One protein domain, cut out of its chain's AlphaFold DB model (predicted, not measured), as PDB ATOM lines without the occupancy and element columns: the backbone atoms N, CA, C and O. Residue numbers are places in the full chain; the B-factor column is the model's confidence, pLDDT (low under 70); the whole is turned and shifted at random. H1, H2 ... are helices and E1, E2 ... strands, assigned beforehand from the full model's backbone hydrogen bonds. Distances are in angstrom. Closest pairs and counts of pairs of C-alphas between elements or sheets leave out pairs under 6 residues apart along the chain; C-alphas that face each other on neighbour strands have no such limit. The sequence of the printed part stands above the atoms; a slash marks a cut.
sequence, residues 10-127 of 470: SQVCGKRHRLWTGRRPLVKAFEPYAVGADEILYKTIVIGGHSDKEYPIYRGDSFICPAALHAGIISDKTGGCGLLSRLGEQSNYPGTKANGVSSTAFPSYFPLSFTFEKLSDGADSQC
ATOM      1  N   SER A  10     157.401 154.332 153.436       37.91
ATOM      2  CA  SER A  10     156.904 153.500 152.343       37.91
ATOM      3  C   SER A  10     157.224 154.200 151.022       37.91
ATOM      4  O   SER A  10     156.648 155.229 150.674       37.91
ATOM      5  N   GLN A  11     158.191 153.663 150.278       46.25
ATOM      6  CA  GLN A  11     158.538 154.179 148.958       46.25
ATOM      7  C   GLN A  11     158.012 153.232 147.881       46.25
ATOM      8  O   GLN A  11     158.412 152.072 147.796       46.25
ATOM      9  N   VAL A  12     157.106 153.734 147.038       48.78
ATOM     10  CA  VAL A  12     156.621 152.992 145.871       48.78
ATOM     11  C   VAL A  12     157.634 153.144 144.743       48.78
ATOM     12  O   VAL A  12     157.812 154.225 144.176       48.78
ATOM     13  N   CYS A  13     158.279 152.042 144.378       59.53
ATOM     14  CA  CYS A  13     159.153 151.990 143.219       59.53
ATOM     15  C   CYS A  13     158.311 151.663 141.982       59.53
ATOM     16  O   CYS A  13     158.081 150.495 141.657       59.53
ATOM     17  N   GLY A  14     157.833 152.715 141.309       49.66
ATOM     18  CA  GLY A  14     156.902 152.617 140.184       49.66
ATOM     19  C   GLY A  14     157.357 151.696 139.038       49.66
ATOM     20  O   GLY A  14     158.541 151.543 138.723       49.66
ATOM     21  N   LYS A  15     156.367 151.100 138.380       49.00
ATOM     22  CA  LYS A  15     156.410 150.312 137.153       49.00
ATOM     23  C   LYS A  15     156.737 151.234 135.970       49.00
ATOM     24  O   LYS A  15     155.919 152.039 135.532       49.00
ATOM     25  N   ARG A  16     157.925 151.100 135.371       44.81
ATOM     26  CA  ARG A  16     158.186 151.637 134.019       44.81
ATOM     27  C   ARG A  16     157.996 150.504 133.008       44.81
ATOM     28  O   ARG A  16     158.767 149.548 133.010       44.81
ATOM     29  N   HIS A  17     156.965 150.574 132.162       36.72
ATOM     30  CA  HIS A  17     156.722 149.537 131.157       36.72
ATOM     31  C   HIS A  17     157.797 149.521 130.051       36.72
ATOM     32  O   HIS A  17     158.299 150.551 129.584       36.72
ATOM     33  N   ARG A  18     158.139 148.291 129.643       46.88
ATOM     34  CA  ARG A  18     159.019 147.939 128.523       46.88
ATOM     35  C   ARG A  18     158.380 148.375 127.214       46.88
ATOM     36  O   ARG A  18     157.288 147.919 126.905       46.88
ATOM     37  N   LEU A  19     159.086 149.205 126.450       33.03
ATOM     38  CA  LEU A  19     158.688 149.497 125.071       33.03
ATOM     39  C   LEU A  19     159.647 148.876 124.045       33.03
ATOM     40  O   LEU A  19     159.144 148.425 123.032       33.03
ATOM     41  N   TRP A  20     160.964 148.747 124.300       32.00
ATOM     42  CA  TRP A  20     161.890 148.251 123.254       32.00
ATOM     43  C   TRP A  20     163.130 147.444 123.709       32.00
ATOM     44  O   TRP A  20     163.727 146.772 122.877       32.00
ATOM     45  N   THR A  21     163.527 147.421 124.992       30.70
ATOM     46  CA  THR A  21     164.692 146.631 125.468       30.70
ATOM     47  C   THR A  21     164.451 146.012 126.854       30.70
ATOM     48  O   THR A  21     163.689 146.530 127.671       30.70
ATOM     49  N   GLY A  22     165.034 144.835 127.101       31.19
ATOM     50  CA  GLY A  22     164.590 143.871 128.119       31.19
ATOM     51  C   GLY A  22     164.895 144.143 129.603       31.19
ATOM     52  O   GLY A  22     164.527 143.288 130.410       31.19
ATOM     53  N   ARG A  23     165.512 145.269 129.999       41.78
ATOM     54  CA  ARG A  23     165.841 145.598 131.412       41.78
ATOM     55  C   ARG A  23     165.646 147.084 131.732       41.78
ATOM     56  O   ARG A  23     165.833 147.914 130.841       41.78
ATOM     57  N   ARG A  24     165.318 147.430 132.990       47.38
ATOM     58  CA  ARG A  24     165.319 148.839 133.442       47.38
ATOM     59  C   ARG A  24     166.725 149.443 133.347       47.38
ATOM     60  O   ARG A  24     167.676 148.831 133.837       47.38
ATOM     61  N   PRO A  25     166.879 150.677 132.840       50.12
ATOM     62  CA  PRO A  25     168.000 151.504 133.248       50.12
ATOM     63  C   PRO A  25     167.753 151.931 134.698       50.12
ATOM     64  O   PRO A  25     166.790 152.634 135.002       50.12
ATOM     65  N   LEU A  26     168.593 151.447 135.609       57.09
ATOM     66  CA  LEU A  26     168.631 151.938 136.982       57.09
ATOM     67  C   LEU A  26     169.018 153.423 136.989       57.09
ATOM     68  O   LEU A  26     169.703 153.884 136.074       57.09
ATOM     69  N   VAL A  27     168.612 154.157 138.029       65.62
ATOM     70  CA  VAL A  27     169.089 155.532 138.251       65.62
ATOM     71  C   VAL A  27     170.615 155.498 138.359       65.62
ATOM     72  O   VAL A  27     171.167 154.622 139.028       65.62
ATOM     73  N   LYS A  28     171.301 156.406 137.668       69.81
ATOM     74  CA  LYS A  28     172.766 156.456 137.595       69.81
ATOM     75  C   LYS A  28     173.283 157.749 138.204       69.81
ATOM     76  O   LYS A  28     172.643 158.788 138.072       69.81
ATOM     77  N   ALA A  29     174.458 157.671 138.812       68.19
ATOM     78  CA  ALA A  29     175.269 158.840 139.096       68.19
ATOM     79  C   ALA A  29     175.783 159.401 137.763       68.19
ATOM     80  O   ALA A  29     176.506 158.715 137.041       68.19
ATOM     81  N   PHE A  30     175.353 160.608 137.399       66.56
ATOM     82  CA  PHE A  30     175.874 161.321 136.224       66.56
ATOM     83  C   PHE A  30     177.088 162.192 136.567       66.56
ATOM     84  O   PHE A  30     177.744 162.686 135.662       66.56
ATOM     85  N   GLU A  31     177.384 162.320 137.860       73.06
ATOM     86  CA  GLU A  31     178.599 162.911 138.407       73.06
ATOM     87  C   GLU A  31     179.431 161.845 139.111       73.06
ATOM     88  O   GLU A  31     178.846 160.866 139.592       73.06
ATOM     89  N   PRO A  32     180.762 162.015 139.198       79.19
ATOM     90  CA  PRO A  32     181.586 161.187 140.061       79.19
ATOM     91  C   PRO A  32     181.085 161.308 141.501       79.19
ATOM     92  O   PRO A  32     181.043 162.406 142.047       79.19
ATOM     93  N   TYR A  33     180.685 160.183 142.089       84.62
ATOM     94  CA  TYR A  33     180.244 160.103 143.477       84.62
ATOM     95  C   TYR A  33     181.286 159.354 144.303       84.62
ATOM     96  O   TYR A  33     181.519 158.165 144.063       84.62
ATOM     97  N   ALA A  34     181.922 160.039 145.250       88.94
ATOM     98  CA  ALA A  34     182.916 159.454 146.139       88.94
ATOM     99  C   ALA A  34     182.325 158.361 147.048       88.94
ATOM    100  O   ALA A  34     181.334 158.573 147.747       88.94
ATOM    101  N   VAL A  35     182.976 157.194 147.074       90.62
ATOM    102  CA  VAL A  35     182.712 156.116 148.037       90.62
ATOM    103  C   VAL A  35     184.046 155.599 148.553       90.62
ATOM    104  O   VAL A  35     184.718 154.791 147.910       90.62
ATOM    105  N   GLY A  36     184.463 156.098 149.714       91.12
ATOM    106  CA  GLY A  36     185.787 155.824 150.263       91.12
ATOM    107  C   GLY A  36     186.888 156.278 149.307       91.12
ATOM    108  O   GLY A  36     186.946 157.453 148.945       91.12
ATOM    109  N   ALA A  37     187.758 155.358 148.885       89.31
ATOM    110  CA  ALA A  37     188.826 155.640 147.921       89.31
ATOM    111  C   ALA A  37     188.376 155.643 146.448       89.31
ATOM    112  O   ALA A  37     189.111 156.152 145.596       89.31
ATOM    113  N   ASP A  38     187.196 155.096 146.154       88.44
ATOM    114  CA  ASP A  38     186.681 154.933 144.798       88.44
ATOM    115  C   ASP A  38     185.683 156.037 144.423       88.44
ATOM    116  O   ASP A  38     185.182 156.785 145.265       88.44
ATOM    117  N   GLU A  39     185.381 156.131 143.127       86.69
ATOM    118  CA  GLU A  39     184.347 157.015 142.588       86.69
ATOM    119  C   GLU A  39     183.386 156.222 141.695       86.69
ATOM    120  O   GLU A  39     183.789 155.447 140.819       86.69
ATOM    121  N   ILE A  40     182.090 156.431 141.905       84.06
ATOM    122  CA  ILE A  40     181.018 155.838 141.113       84.06
ATOM    123  C   ILE A  40     180.604 156.849 140.038       84.06
ATOM    124  O   ILE A  40     180.060 157.900 140.358       84.06
ATOM    125  N   LEU A  41     180.812 156.513 138.760       82.25
ATOM    126  CA  LEU A  41     180.389 157.324 137.608       82.25
ATOM    127  C   LEU A  41     179.621 156.467 136.585       82.25
ATOM    128  O   LEU A  41     180.026 155.347 136.267       82.25
ATOM    129  N   TYR A  42     178.481 156.975 136.104       71.88
ATOM    130  CA  TYR A  42     177.498 156.307 135.224       71.88
ATOM    131  C   TYR A  42     177.029 154.922 135.690       71.88
ATOM    132  O   TYR A  42     176.501 154.118 134.910       71.88
ATOM    133  N   LYS A  43     177.177 154.658 136.985       81.12
ATOM    134  CA  LYS A  43     176.697 153.469 137.679       81.12
ATOM    135  C   LYS A  43     175.678 153.890 138.730       81.12
ATOM    136  O   LYS A  43     175.593 155.051 139.122       81.12
ATOM    137  N   THR A  44     174.859 152.944 139.147       83.50
ATOM    138  CA  THR A  44     173.873 153.161 140.202       83.50
ATOM    139  C   THR A  44     174.554 153.182 141.558       83.50
ATOM    140  O   THR A  44     175.383 152.320 141.838       83.50
ATOM    141  N   ILE A  45     174.177 154.142 142.401       88.38
ATOM    142  CA  ILE A  45     174.683 154.245 143.769       88.38
ATOM    143  C   ILE A  45     173.943 153.218 144.631       88.38
ATOM    144  O   ILE A  45     172.833 153.458 145.099       88.38
ATOM    145  N   VAL A  46     174.542 152.041 144.786       93.06
ATOM    146  CA  VAL A  46     174.145 151.026 145.770       93.06
ATOM    147  C   VAL A  46     175.412 150.616 146.496       93.06
ATOM    148  O   VAL A  46     176.335 150.113 145.857       93.06
ATOM    149  N   ILE A  47     175.475 150.852 147.802       94.25
ATOM    150  CA  ILE A  47     176.660 150.600 148.623       94.25
ATOM    151  C   ILE A  47     176.288 149.577 149.700       94.25
ATOM    152  O   ILE A  47     175.310 149.770 150.425       94.25
ATOM    153  N   GLY A  48     177.043 148.479 149.784       93.44
ATOM    154  CA  GLY A  48     176.737 147.333 150.650       93.44
ATOM    155  C   GLY A  48     175.864 146.279 149.979       93.44
ATOM    156  O   GLY A  48     176.039 145.975 148.805       93.44
ATOM    157  N   GLY A  49     174.911 145.703 150.700       88.12
ATOM    158  CA  GLY A  49     174.004 144.684 150.164       88.12
ATOM    159  C   GLY A  49     174.409 143.239 150.459       88.12
ATOM    160  O   GLY A  49     173.753 142.322 149.973       88.12
ATOM    161  N   HIS A  50     175.443 143.036 151.271       81.19
ATOM    162  CA  HIS A  50     175.754 141.765 151.919       81.19
ATOM    163  C   HIS A  50     175.670 141.932 153.435       81.19
ATOM    164  O   HIS A  50     176.020 142.986 153.962       81.19
ATOM    165  N   SER A  51     175.188 140.908 154.127       73.19
ATOM    166  CA  SER A  51     175.090 140.875 155.582       73.19
ATOM    167  C   SER A  51     175.080 139.415 156.019       73.19
ATOM    168  O   SER A  51     174.427 138.602 155.367       73.19
ATOM    169  N   ASP A  52     175.747 139.098 157.129       67.75
ATOM    170  CA  ASP A  52     175.628 137.788 157.795       67.75
ATOM    171  C   ASP A  52     174.250 137.605 158.462       67.75
ATOM    172  O   ASP A  52     173.910 136.532 158.958       67.75
ATOM    173  N   LYS A  53     173.446 138.676 158.502       66.00
ATOM    174  CA  LYS A  53     172.065 138.672 158.991       66.00
ATOM    175  C   LYS A  53     171.101 138.282 157.870       66.00
ATOM    176  O   LYS A  53     171.419 138.376 156.690       66.00
ATOM    177  N   GLU A  54     169.871 137.942 158.251       71.31
ATOM    178  CA  GLU A  54     168.794 137.540 157.331       71.31
ATOM    179  C   GLU A  54     168.505 138.566 156.214       71.31
ATOM    180  O   GLU A  54     168.096 138.184 155.118       71.31
ATOM    181  N   TYR A  55     168.764 139.858 156.462       81.75
ATOM    182  CA  TYR A  55     168.502 140.941 155.512       81.75
ATOM    183  C   TYR A  55     169.766 141.738 155.142       81.75
ATOM    184  O   TYR A  55     170.569 142.073 156.025       81.75
ATOM    185  N   PRO A  56     169.937 142.091 153.850       89.94
ATOM    186  CA  PRO A  56     171.076 142.864 153.370       89.94
ATOM    187  C   PRO A  56     171.027 144.312 153.866       89.94
ATOM    188  O   PRO A  56     169.987 144.967 153.812       89.94
ATOM    189  N   ILE A  57     172.181 144.830 154.285       93.50
ATOM    190  CA  ILE A  57     172.326 146.182 154.829       93.50
ATOM    191  C   ILE A  57     172.959 147.096 153.782       93.50
ATOM    192  O   ILE A  57     173.955 146.740 153.149       93.50
ATOM    193  N   TYR A  58     172.401 148.292 153.627       94.56
ATOM    194  CA  TYR A  58     172.864 149.307 152.686       94.56
ATOM    195  C   TYR A  58     173.263 150.590 153.407       94.56
ATOM    196  O   TYR A  58     172.685 150.949 154.437       94.56
ATOM    197  N   ARG A  59     174.233 151.309 152.835       94.25
ATOM    198  CA  ARG A  59     174.630 152.640 153.312       94.25
ATOM    199  C   ARG A  59     173.501 153.646 153.073       94.25
ATOM    200  O   ARG A  59     172.826 153.573 152.046       94.25
ATOM    201  N   GLY A  60     173.297 154.571 154.010       90.56
ATOM    202  CA  GLY A  60     172.144 155.482 154.075       90.56
ATOM    203  C   GLY A  60     171.943 156.414 152.878       90.56
ATOM    204  O   GLY A  60     170.859 156.964 152.712       90.56
ATOM    205  N   ASP A  61     172.963 156.577 152.046       89.62
ATOM    206  CA  ASP A  61     172.998 157.374 150.820       89.62
ATOM    207  C   ASP A  61     172.810 156.540 149.534       89.62
ATOM    208  O   ASP A  61     172.848 157.074 148.426       89.62
ATOM    209  N   SER A  62     172.563 155.232 149.655       90.31
ATOM    210  CA  SER A  62     172.236 154.370 148.515       90.31
ATOM    211  C   SER A  62     170.859 154.694 147.927       90.31
ATOM    212  O   SER A  62     169.898 154.972 148.645       90.31
ATOM    213  N   PHE A  63     170.712 154.563 146.608       87.81
ATOM    214  CA  PHE A  63     169.413 154.688 145.952       87.81
ATOM    215  C   PHE A  63     168.477 153.550 146.374       87.81
ATOM    216  O   PHE A  63     168.726 152.377 146.090       87.81
ATOM    217  N   ILE A  64     167.350 153.919 146.986       87.19
ATOM    218  CA  ILE A  64     166.420 152.982 147.629       87.19
ATOM    219  C   ILE A  64     165.826 151.978 146.633       87.19
ATOM    220  O   ILE A  64     165.878 150.779 146.882       87.19
ATOM    221  N   CYS A  65     165.310 152.414 145.480       84.94
ATOM    222  CA  CYS A  65     164.687 151.486 144.524       84.94
ATOM    223  C   CYS A  65     165.672 150.474 143.908       84.94
ATOM    224  O   CYS A  65     165.355 149.285 143.862       84.94
ATOM    225  N   PRO A  66     166.870 150.880 143.446       87.19
ATOM    226  CA  PRO A  66     167.893 149.922 143.049       87.19
ATOM    227  C   PRO A  66     168.380 149.012 144.181       87.19
ATOM    228  O   PRO A  66     168.620 147.837 143.919       87.19
ATOM    229  N   ALA A  67     168.484 149.509 145.418       89.56
ATOM    230  CA  ALA A  67     168.813 148.684 146.581       89.56
ATOM    231  C   ALA A  67     167.702 147.663 146.892       89.56
ATOM    232  O   ALA A  67     167.997 146.508 147.176       89.56
ATOM    233  N   ALA A  68     166.428 148.039 146.755       87.31
ATOM    234  CA  ALA A  68     165.288 147.135 146.917       87.31
ATOM    235  C   ALA A  68     165.263 146.048 145.832       87.31
ATOM    236  O   ALA A  68     164.957 144.889 146.119       87.31
ATOM    237  N   LEU A  69     165.620 146.399 144.589       87.94
ATOM    238  CA  LEU A  69     165.797 145.424 143.512       87.94
ATOM    239  C   LEU A  69     166.979 144.495 143.810       87.94
ATOM    240  O   LEU A  69     166.836 143.285 143.682       87.94
ATOM    241  N   HIS A  70     168.117 145.047 144.246       90.62
ATOM    242  CA  HIS A  70     169.286 144.271 144.666       90.62
ATOM    243  C   HIS A  70     168.917 143.274 145.776       90.62
ATOM    244  O   HIS A  70     169.221 142.091 145.658       90.62
ATOM    245  N   ALA A  71     168.164 143.715 146.788       89.00
ATOM    246  CA  ALA A  71     167.665 142.893 147.890       89.00
ATOM    247  C   ALA A  71     166.593 141.861 147.481       89.00
ATOM    248  O   ALA A  71     166.272 140.980 148.271       89.00
ATOM    249  N   GLY A  72     166.025 141.958 146.274       86.56
ATOM    250  CA  GLY A  72     164.962 141.063 145.805       86.56
ATOM    251  C   GLY A  72     163.578 141.361 146.391       86.56
ATOM    252  O   GLY A  72     162.678 140.541 146.259       86.56
ATOM    253  N   ILE A  73     163.400 142.528 147.016       83.75
ATOM    254  CA  ILE A  73     162.131 142.969 147.619       83.75
ATOM    255  C   ILE A  73     161.127 143.367 146.541       83.75
ATOM    256  O   ILE A  73     159.931 143.140 146.671       83.75
ATOM    257  N   ILE A  74     161.620 143.951 145.448       80.00
ATOM    258  CA  ILE A  74     160.805 144.344 144.299       80.00
ATOM    259  C   ILE A  74     161.322 143.675 143.030       80.00
ATOM    260  O   ILE A  74     162.514 143.394 142.899       80.00
ATOM    261  N   SER A  75     160.442 143.477 142.046       77.00
ATOM    262  CA  SER A  75     160.846 142.922 140.752       77.00
ATOM    263  C   SER A  75     161.135 144.013 139.724       77.00
ATOM    264  O   SER A  75     160.445 145.034 139.651       77.00
ATOM    265  N   ASP A  76     162.084 143.744 138.824       71.06
ATOM    266  CA  ASP A  76     162.363 144.616 137.678       71.06
ATOM    267  C   ASP A  76     161.148 144.744 136.735       71.06
ATOM    268  O   ASP A  76     160.973 145.746 136.042       71.06
ATOM    269  N   LYS A  77     160.237 143.762 136.728       67.06
ATOM    270  CA  LYS A  77     159.097 143.725 135.799       67.06
ATOM    271  C   LYS A  77     157.881 144.501 136.306       67.06
ATOM    272  O   LYS A  77     157.213 145.166 135.516       67.06
ATOM    273  N   THR A  78     157.581 144.381 137.592       64.06
ATOM    274  CA  THR A  78     156.342 144.882 138.210       64.06
ATOM    275  C   THR A  78     156.577 146.089 139.105       64.06
ATOM    276  O   THR A  78     155.640 146.843 139.332       64.06
ATOM    277  N   GLY A  79     157.817 146.314 139.551       70.62
ATOM    278  CA  GLY A  79     158.074 147.235 140.654       70.62
ATOM    279  C   GLY A  79     157.567 146.616 141.947       70.62
ATOM    280  O   GLY A  79     157.511 145.389 142.055       70.62
ATOM    281  N   GLY A  80     157.213 147.466 142.899       71.19
ATOM    282  CA  GLY A  80     156.612 147.049 144.159       71.19
ATOM    283  C   GLY A  80     156.780 148.109 145.236       71.19
ATOM    284  O   GLY A  80     157.336 149.188 144.991       71.19
ATOM    285  N   CYS A  81     156.310 147.776 146.427       72.38
ATOM    286  CA  CYS A  81     156.660 148.480 147.646       72.38
ATOM    287  C   CYS A  81     157.448 147.544 148.558       72.38
ATOM    288  O   CYS A  81     157.435 146.330 148.391       72.38
ATOM    289  N   GLY A  82     158.156 148.134 149.506       73.69
ATOM    290  CA  GLY A  82     158.835 147.413 150.567       73.69
ATOM    291  C   GLY A  82     158.831 148.268 151.819       73.69
ATOM    292  O   GLY A  82     158.682 149.492 151.739       73.69
ATOM    293  N   LEU A  83     158.995 147.622 152.968       78.19
ATOM    294  CA  LEU A  83     159.223 148.327 154.216       78.19
ATOM    295  C   LEU A  83     160.721 148.594 154.355       78.19
ATOM    296  O   LEU A  83     161.528 147.665 154.349       78.19
ATOM    297  N   LEU A  84     161.087 149.873 154.442       84.75
ATOM    298  CA  LEU A  84     162.455 150.294 154.707       84.75
ATOM    299  C   LEU A  84     162.611 150.585 156.196       84.75
ATOM    300  O   LEU A  84     161.954 151.482 156.732       84.75
ATOM    301  N   SER A  85     163.542 149.876 156.825       87.62
ATOM    302  CA  SER A  85     163.917 150.078 158.221       87.62
ATOM    303  C   SER A  85     165.264 150.777 158.289       87.62
ATOM    304  O   SER A  85     166.272 150.298 157.765       87.62
ATOM    305  N   ARG A  86     165.278 151.951 158.925       89.81
ATOM    306  CA  ARG A  86     166.504 152.714 159.159       89.81
ATOM    307  C   ARG A  86     167.280 152.061 160.292       89.81
ATOM    308  O   ARG A  86     166.734 151.781 161.353       89.81
ATOM    309  N   LEU A  87     168.562 151.863 160.055       90.31
ATOM    310  CA  LEU A  87     169.515 151.340 161.013       90.31
ATOM    311  C   LEU A  87     170.518 152.444 161.359       90.31
ATOM    312  O   LEU A  87     170.689 153.413 160.614       90.31
ATOM    313  N   GLY A  88     171.170 152.305 162.508       90.69
ATOM    314  CA  GLY A  88     172.234 153.213 162.915       90.69
ATOM    315  C   GLY A  88     173.534 152.968 162.152       90.69
ATOM    316  O   GLY A  88     173.557 152.530 160.995       90.69
ATOM    317  N   GLU A  89     174.625 153.239 162.850       91.31
ATOM    318  CA  GLU A  89     175.970 153.010 162.353       91.31
ATOM    319  C   GLU A  89     176.225 151.526 162.068       91.31
ATOM    320  O   GLU A  89     175.740 150.648 162.788       91.31
ATOM    321  N   GLN A  90     176.960 151.252 160.993       91.19
ATOM    322  CA  GLN A  90     177.524 149.939 160.680       91.19
ATOM    323  C   GLN A  90     178.972 150.139 160.248       91.19
ATOM    324  O   GLN A  90     179.280 151.157 159.630       91.19
ATOM    325  N   SER A  91     179.844 149.185 160.572       88.06
ATOM    326  CA  SER A  91     181.302 149.296 160.443       88.06
ATOM    327  C   SER A  91     181.874 148.811 159.106       88.06
ATOM    328  O   SER A  91     183.038 149.073 158.812       88.06
ATOM    329  N   ASN A  92     181.076 148.120 158.283       90.62
ATOM    330  CA  ASN A  92     181.499 147.606 156.982       90.62
ATOM    331  C   ASN A  92     180.301 147.359 156.052       90.62
ATOM    332  O   ASN A  92     179.230 146.945 156.497       90.62
ATOM    333  N   TYR A  93     180.503 147.546 154.746       93.00
ATOM    334  CA  TYR A  93     179.498 147.313 153.709       93.00
ATOM    335  C   TYR A  93     180.105 146.520 152.549       93.00
ATOM    336  O   TYR A  93     180.615 147.113 151.594       93.00
ATOM    337  N   PRO A  94     180.051 145.180 152.568       92.38
ATOM    338  CA  PRO A  94     180.589 144.381 151.476       92.38
ATOM    339  C   PRO A  94     179.722 144.511 150.216       92.38
ATOM    340  O   PRO A  94     178.493 144.425 150.268       92.38
ATOM    341  N   GLY A  95     180.372 144.725 149.071       91.12
ATOM    342  CA  GLY A  95     179.715 144.821 147.767       91.12
ATOM    343  C   GLY A  95     179.453 143.441 147.167       91.12
ATOM    344  O   GLY A  95     180.310 142.562 147.216       91.12
ATOM    345  N   THR A  96     178.278 143.246 146.575       93.19
ATOM    346  CA  THR A  96     177.876 141.996 145.921       93.19
ATOM    347  C   THR A  96     177.113 142.272 144.628       93.19
ATOM    348  O   THR A  96     176.908 143.410 144.201       93.19
ATOM    349  N   LYS A  97     176.747 141.200 143.926       91.81
ATOM    350  CA  LYS A  97     175.901 141.272 142.740       91.81
ATOM    351  C   LYS A  97     174.700 140.366 142.936       91.81
ATOM    352  O   LYS A  97     174.829 139.149 142.845       91.81
ATOM    353  N   ALA A  98     173.538 140.968 143.139       89.19
ATOM    354  CA  ALA A  98     172.275 140.266 143.301       89.19
ATOM    355  C   ALA A  98     171.202 140.860 142.382       89.19
ATOM    356  O   ALA A  98     171.189 142.058 142.093       89.19
ATOM    357  N   ASN A  99     170.308 140.004 141.875       87.31
ATOM    358  CA  ASN A  99     169.124 140.409 141.102       87.31
ATOM    359  C   ASN A  99     169.412 141.353 139.913       87.31
ATOM    360  O   ASN A  99     168.593 142.185 139.527       87.31
ATOM    361  N   GLY A 100     170.592 141.210 139.300       85.62
ATOM    362  CA  GLY A 100     171.017 142.014 138.150       85.62
ATOM    363  C   GLY A 100     171.548 143.411 138.489       85.62
ATOM    364  O   GLY A 100     171.914 144.135 137.562       85.62
ATOM    365  N   VAL A 101     171.637 143.765 139.771       88.06
ATOM    366  CA  VAL A 101     172.254 144.995 140.283       88.06
ATOM    367  C   VAL A 101     173.620 144.646 140.878       88.06
ATOM    368  O   VAL A 101     173.775 143.607 141.512       88.06
ATOM    369  N   SER A 102     174.623 145.490 140.653       91.19
ATOM    370  CA  SER A 102     175.926 145.387 141.320       91.19
ATOM    371  C   SER A 102     176.051 146.521 142.321       91.19
ATOM    372  O   SER A 102     175.812 147.672 141.952       91.19
ATOM    373  N   SER A 103     176.422 146.198 143.553       92.94
ATOM    374  CA  SER A 103     176.712 147.176 144.592       92.94
ATOM    375  C   SER A 103     178.216 147.383 144.772       92.94
ATOM    376  O   SER A 103     179.042 146.574 144.346       92.94
ATOM    377  N   THR A 104     178.569 148.511 145.378       93.31
ATOM    378  CA  THR A 104     179.945 148.918 145.666       93.31
ATOM    379  C   THR A 104     180.262 148.601 147.122       93.31
ATOM    380  O   THR A 104     179.413 148.786 147.996       93.31
ATOM    381  N   ALA A 105     181.466 148.093 147.380       93.38
ATOM    382  CA  ALA A 105     181.924 147.852 148.739       93.38
ATOM    383  C   ALA A 105     182.368 149.166 149.392       93.38
ATOM    384  O   ALA A 105     182.930 150.031 148.726       93.38
ATOM    385  N   PHE A 106     182.156 149.295 150.694       93.69
ATOM    386  CA  PHE A 106     182.698 150.381 151.496       93.69
ATOM    387  C   PHE A 106     183.291 149.784 152.780       93.69
ATOM    388  O   PHE A 106     182.537 149.444 153.694       93.69
ATOM    389  N   PRO A 107     184.626 149.601 152.835       91.81
ATOM    390  CA  PRO A 107     185.320 148.936 153.938       91.81
ATOM    391  C   PRO A 107     185.543 149.895 155.115       91.81
ATOM    392  O   PRO A 107     186.660 150.062 155.595       91.81
ATOM    393  N   SER A 108     184.490 150.605 155.514       92.88
ATOM    394  CA  SER A 108     184.533 151.546 156.622       92.88
ATOM    395  C   SER A 108     183.163 151.739 157.260       92.88
ATOM    396  O   SER A 108     182.149 151.248 156.750       92.88
ATOM    397  N   TYR A 109     183.127 152.482 158.363       92.38
ATOM    398  CA  TYR A 109     181.887 152.774 159.055       92.38
ATOM    399  C   TYR A 109     181.122 153.940 158.431       92.38
ATOM    400  O   TYR A 109     181.711 154.899 157.927       92.38
ATOM    401  N   PHE A 110     179.795 153.893 158.515       93.31
ATOM    402  CA  PHE A 110     178.943 155.002 158.101       93.31
ATOM    403  C   PHE A 110     177.770 155.182 159.078       93.31
ATOM    404  O   PHE A 110     177.157 154.196 159.485       93.31
ATOM    405  N   PRO A 111     177.428 156.425 159.475       92.25
ATOM    406  CA  PRO A 111     176.550 156.688 160.621       92.25
ATOM    407  C   PRO A 111     175.071 156.342 160.398       92.25
ATOM    408  O   PRO A 111     174.299 156.304 161.355       92.25
ATOM    409  N   LEU A 112     174.647 156.142 159.147       92.88
ATOM    410  CA  LEU A 112     173.264 155.833 158.800       92.88
ATOM    411  C   LEU A 112     173.216 154.669 157.820       92.88
ATOM    412  O   LEU A 112     173.798 154.740 156.743       92.88
ATOM    413  N   SER A 113     172.435 153.649 158.144       93.62
ATOM    414  CA  SER A 113     172.208 152.511 157.256       93.62
ATOM    415  C   SER A 113     170.718 152.267 157.079       93.62
ATOM    416  O   SER A 113     169.883 152.833 157.787       93.62
ATOM    417  N   PHE A 114     170.356 151.402 156.143       92.81
ATOM    418  CA  PHE A 114     169.006 150.866 156.078       92.81
ATOM    419  C   PHE A 114     169.008 149.411 155.623       92.81
ATOM    420  O   PHE A 114     169.960 148.927 155.012       92.81
ATOM    421  N   THR A 115     167.917 148.728 155.933       91.94
ATOM    422  CA  THR A 115     167.609 147.382 155.462       91.94
ATOM    423  C   THR A 115     166.164 147.337 154.977       91.94
ATOM    424  O   THR A 115     165.391 148.275 155.198       91.94
ATOM    425  N   PHE A 116     165.806 146.249 154.309       87.31
ATOM    426  CA  PHE A 116     164.432 145.982 153.917       87.31
ATOM    427  C   PHE A 116     163.875 144.815 154.709       87.31
ATOM    428  O   PHE A 116     164.535 143.788 154.849       87.31
ATOM    429  N   GLU A 117     162.640 144.966 155.163       78.19
ATOM    430  CA  GLU A 117     161.874 143.892 155.781       78.19
ATOM    431  C   GLU A 117     160.871 143.339 154.764       78.19
ATOM    432  O   GLU A 117     160.320 144.081 153.940       78.19
ATOM    433  N   LYS A 118     160.637 142.022 154.801       67.50
ATOM    434  CA  LYS A 118     159.570 141.413 154.003       67.50
ATOM    435  C   LYS A 118     158.223 141.883 154.539       67.50
ATOM    436  O   LYS A 118     157.959 141.807 155.736       67.50
ATOM    437  N   LEU A 119     157.373 142.351 153.636       68.38
ATOM    438  CA  LEU A 119     155.982 142.638 153.950       68.38
ATOM    439  C   LEU A 119     155.249 141.320 154.245       68.38
ATOM    440  O   LEU A 119     155.527 140.300 153.616       68.38
ATOM    441  N   SER A 120     154.329 141.336 155.208       64.38
ATOM    442  CA  SER A 120     153.463 140.194 155.507       64.38
ATOM    443  C   SER A 120     152.583 139.835 154.302       64.38
ATOM    444  O   SER A 120     152.154 140.715 153.546       64.38
ATOM    445  N   ASP A 121     152.308 138.538 154.132       57.44
ATOM    446  CA  ASP A 121     151.516 138.013 153.015       57.44
ATOM    447  C   ASP A 121     150.176 138.766 152.889       57.44
ATOM    448  O   ASP A 121     149.355 138.777 153.806       57.44
ATOM    449  N   GLY A 122     149.970 139.437 151.750       54.53
ATOM    450  CA  GLY A 122     148.771 140.233 151.450       54.53
ATOM    451  C   GLY A 122     148.981 141.752 151.397       54.53
ATOM    452  O   GLY A 122     148.214 142.436 150.712       54.53
ATOM    453  N   ALA A 123     150.039 142.293 152.011       56.53
ATOM    454  CA  ALA A 123     150.368 143.723 151.930       56.53
ATOM    455  C   ALA A 123     150.825 144.162 150.520       56.53
ATOM    456  O   ALA A 123     150.589 145.305 150.124       56.53
ATOM    457  N   ASP A 124     151.350 143.237 149.708       55.88
ATOM    458  CA  ASP A 124     151.685 143.467 148.292       55.88
ATOM    459  C   ASP A 124     150.484 143.936 147.452       55.88
ATOM    460  O   ASP A 124     150.641 144.699 146.494       55.88
ATOM    461  N   SER A 125     149.263 143.523 147.816       58.06
ATOM    462  CA  SER A 125     148.042 143.888 147.084       58.06
ATOM    463  C   SER A 125     147.687 145.376 147.195       58.06
ATOM    464  O   SER A 125     147.036 145.914 146.298       58.06
ATOM    465  N   GLN A 126     148.155 146.058 148.247       58.47
ATOM    466  CA  GLN A 126     147.903 147.484 148.484       58.47
ATOM    467  C   GLN A 126     148.875 148.396 147.718       58.47
ATOM    468  O   GLN A 126     148.657 149.603 147.627       58.47
ATOM    469  N   CYS A 127     149.924 147.830 147.118       64.50
ATOM    470  CA  CYS A 127     150.990 148.564 146.446       64.50
ATOM    471  C   CYS A 127     150.977 148.360 144.929       64.50
ATOM    472  O   CYS A 127     151.971 147.958 144.319       64.50
TER     473      CYS A 127
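This is residues 10 to 127 of the 470 residues of the protein "LCCL domain containing protein" of Coccidioides immitis RMSCC 3703 (UniProt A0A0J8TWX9). A body mostly of loops, with little regular structure, holds the short helix H1 near its middle and a small antiparallel sheet, E3 E5 E4; the hairpin E1 and E2 is at one end, H2 at the opposite end. The 118 printed residues, 30 in named elements, are mixed in class, in order E1 E2 E3 H1 E4 E5 H2. The whole is compact, radius of gyration of the C-alphas 14.2 A, spanning 39 by 34 by 20 A.

Find inner strand E5, residues 113 to 117, antiparallel to E3, residues 57 to 59, and to E4, residues 83 to 87; N 58 and O 114, 2.9 A, and N 87 and O 113, 2.8 A, are within hydrogen-bond range. H1, residues 64 to 70, only grazes this sheet; its closest C-alpha pair with E5 is Ala 68 and Phe 116, 7.1 A. E3, H1, E4 make a split strand-helix-strand unit, same-way strands with E5 between, its crossover right-handed. In the hairpin of E1, residues 33 to 35, and E2, residues 38 to 40, see N 33 and O 40, 2.9 A. H2, residues 123 to 126, is not on the sheet. Every O i to N i+4 pair in H1 is within range; H2 is too short for one.

Start E1 at C-alpha 33 (180.244, 160.103, 143.477). E5 runs 13.5 A, E4 12.7 A; H2 ends at C-alpha 126 (147.903, 147.484, 148.484).

The farthest C-alphas, Ala 37 and Gly 122, are 43.1 A apart. The printed part has no cut; links E2 to E3, H1 to E4 and E4 to E5 are long. Look for pLDDT under 70 at residues 10 to 30, 52 to 53, 77 to 78 and 118 to 127.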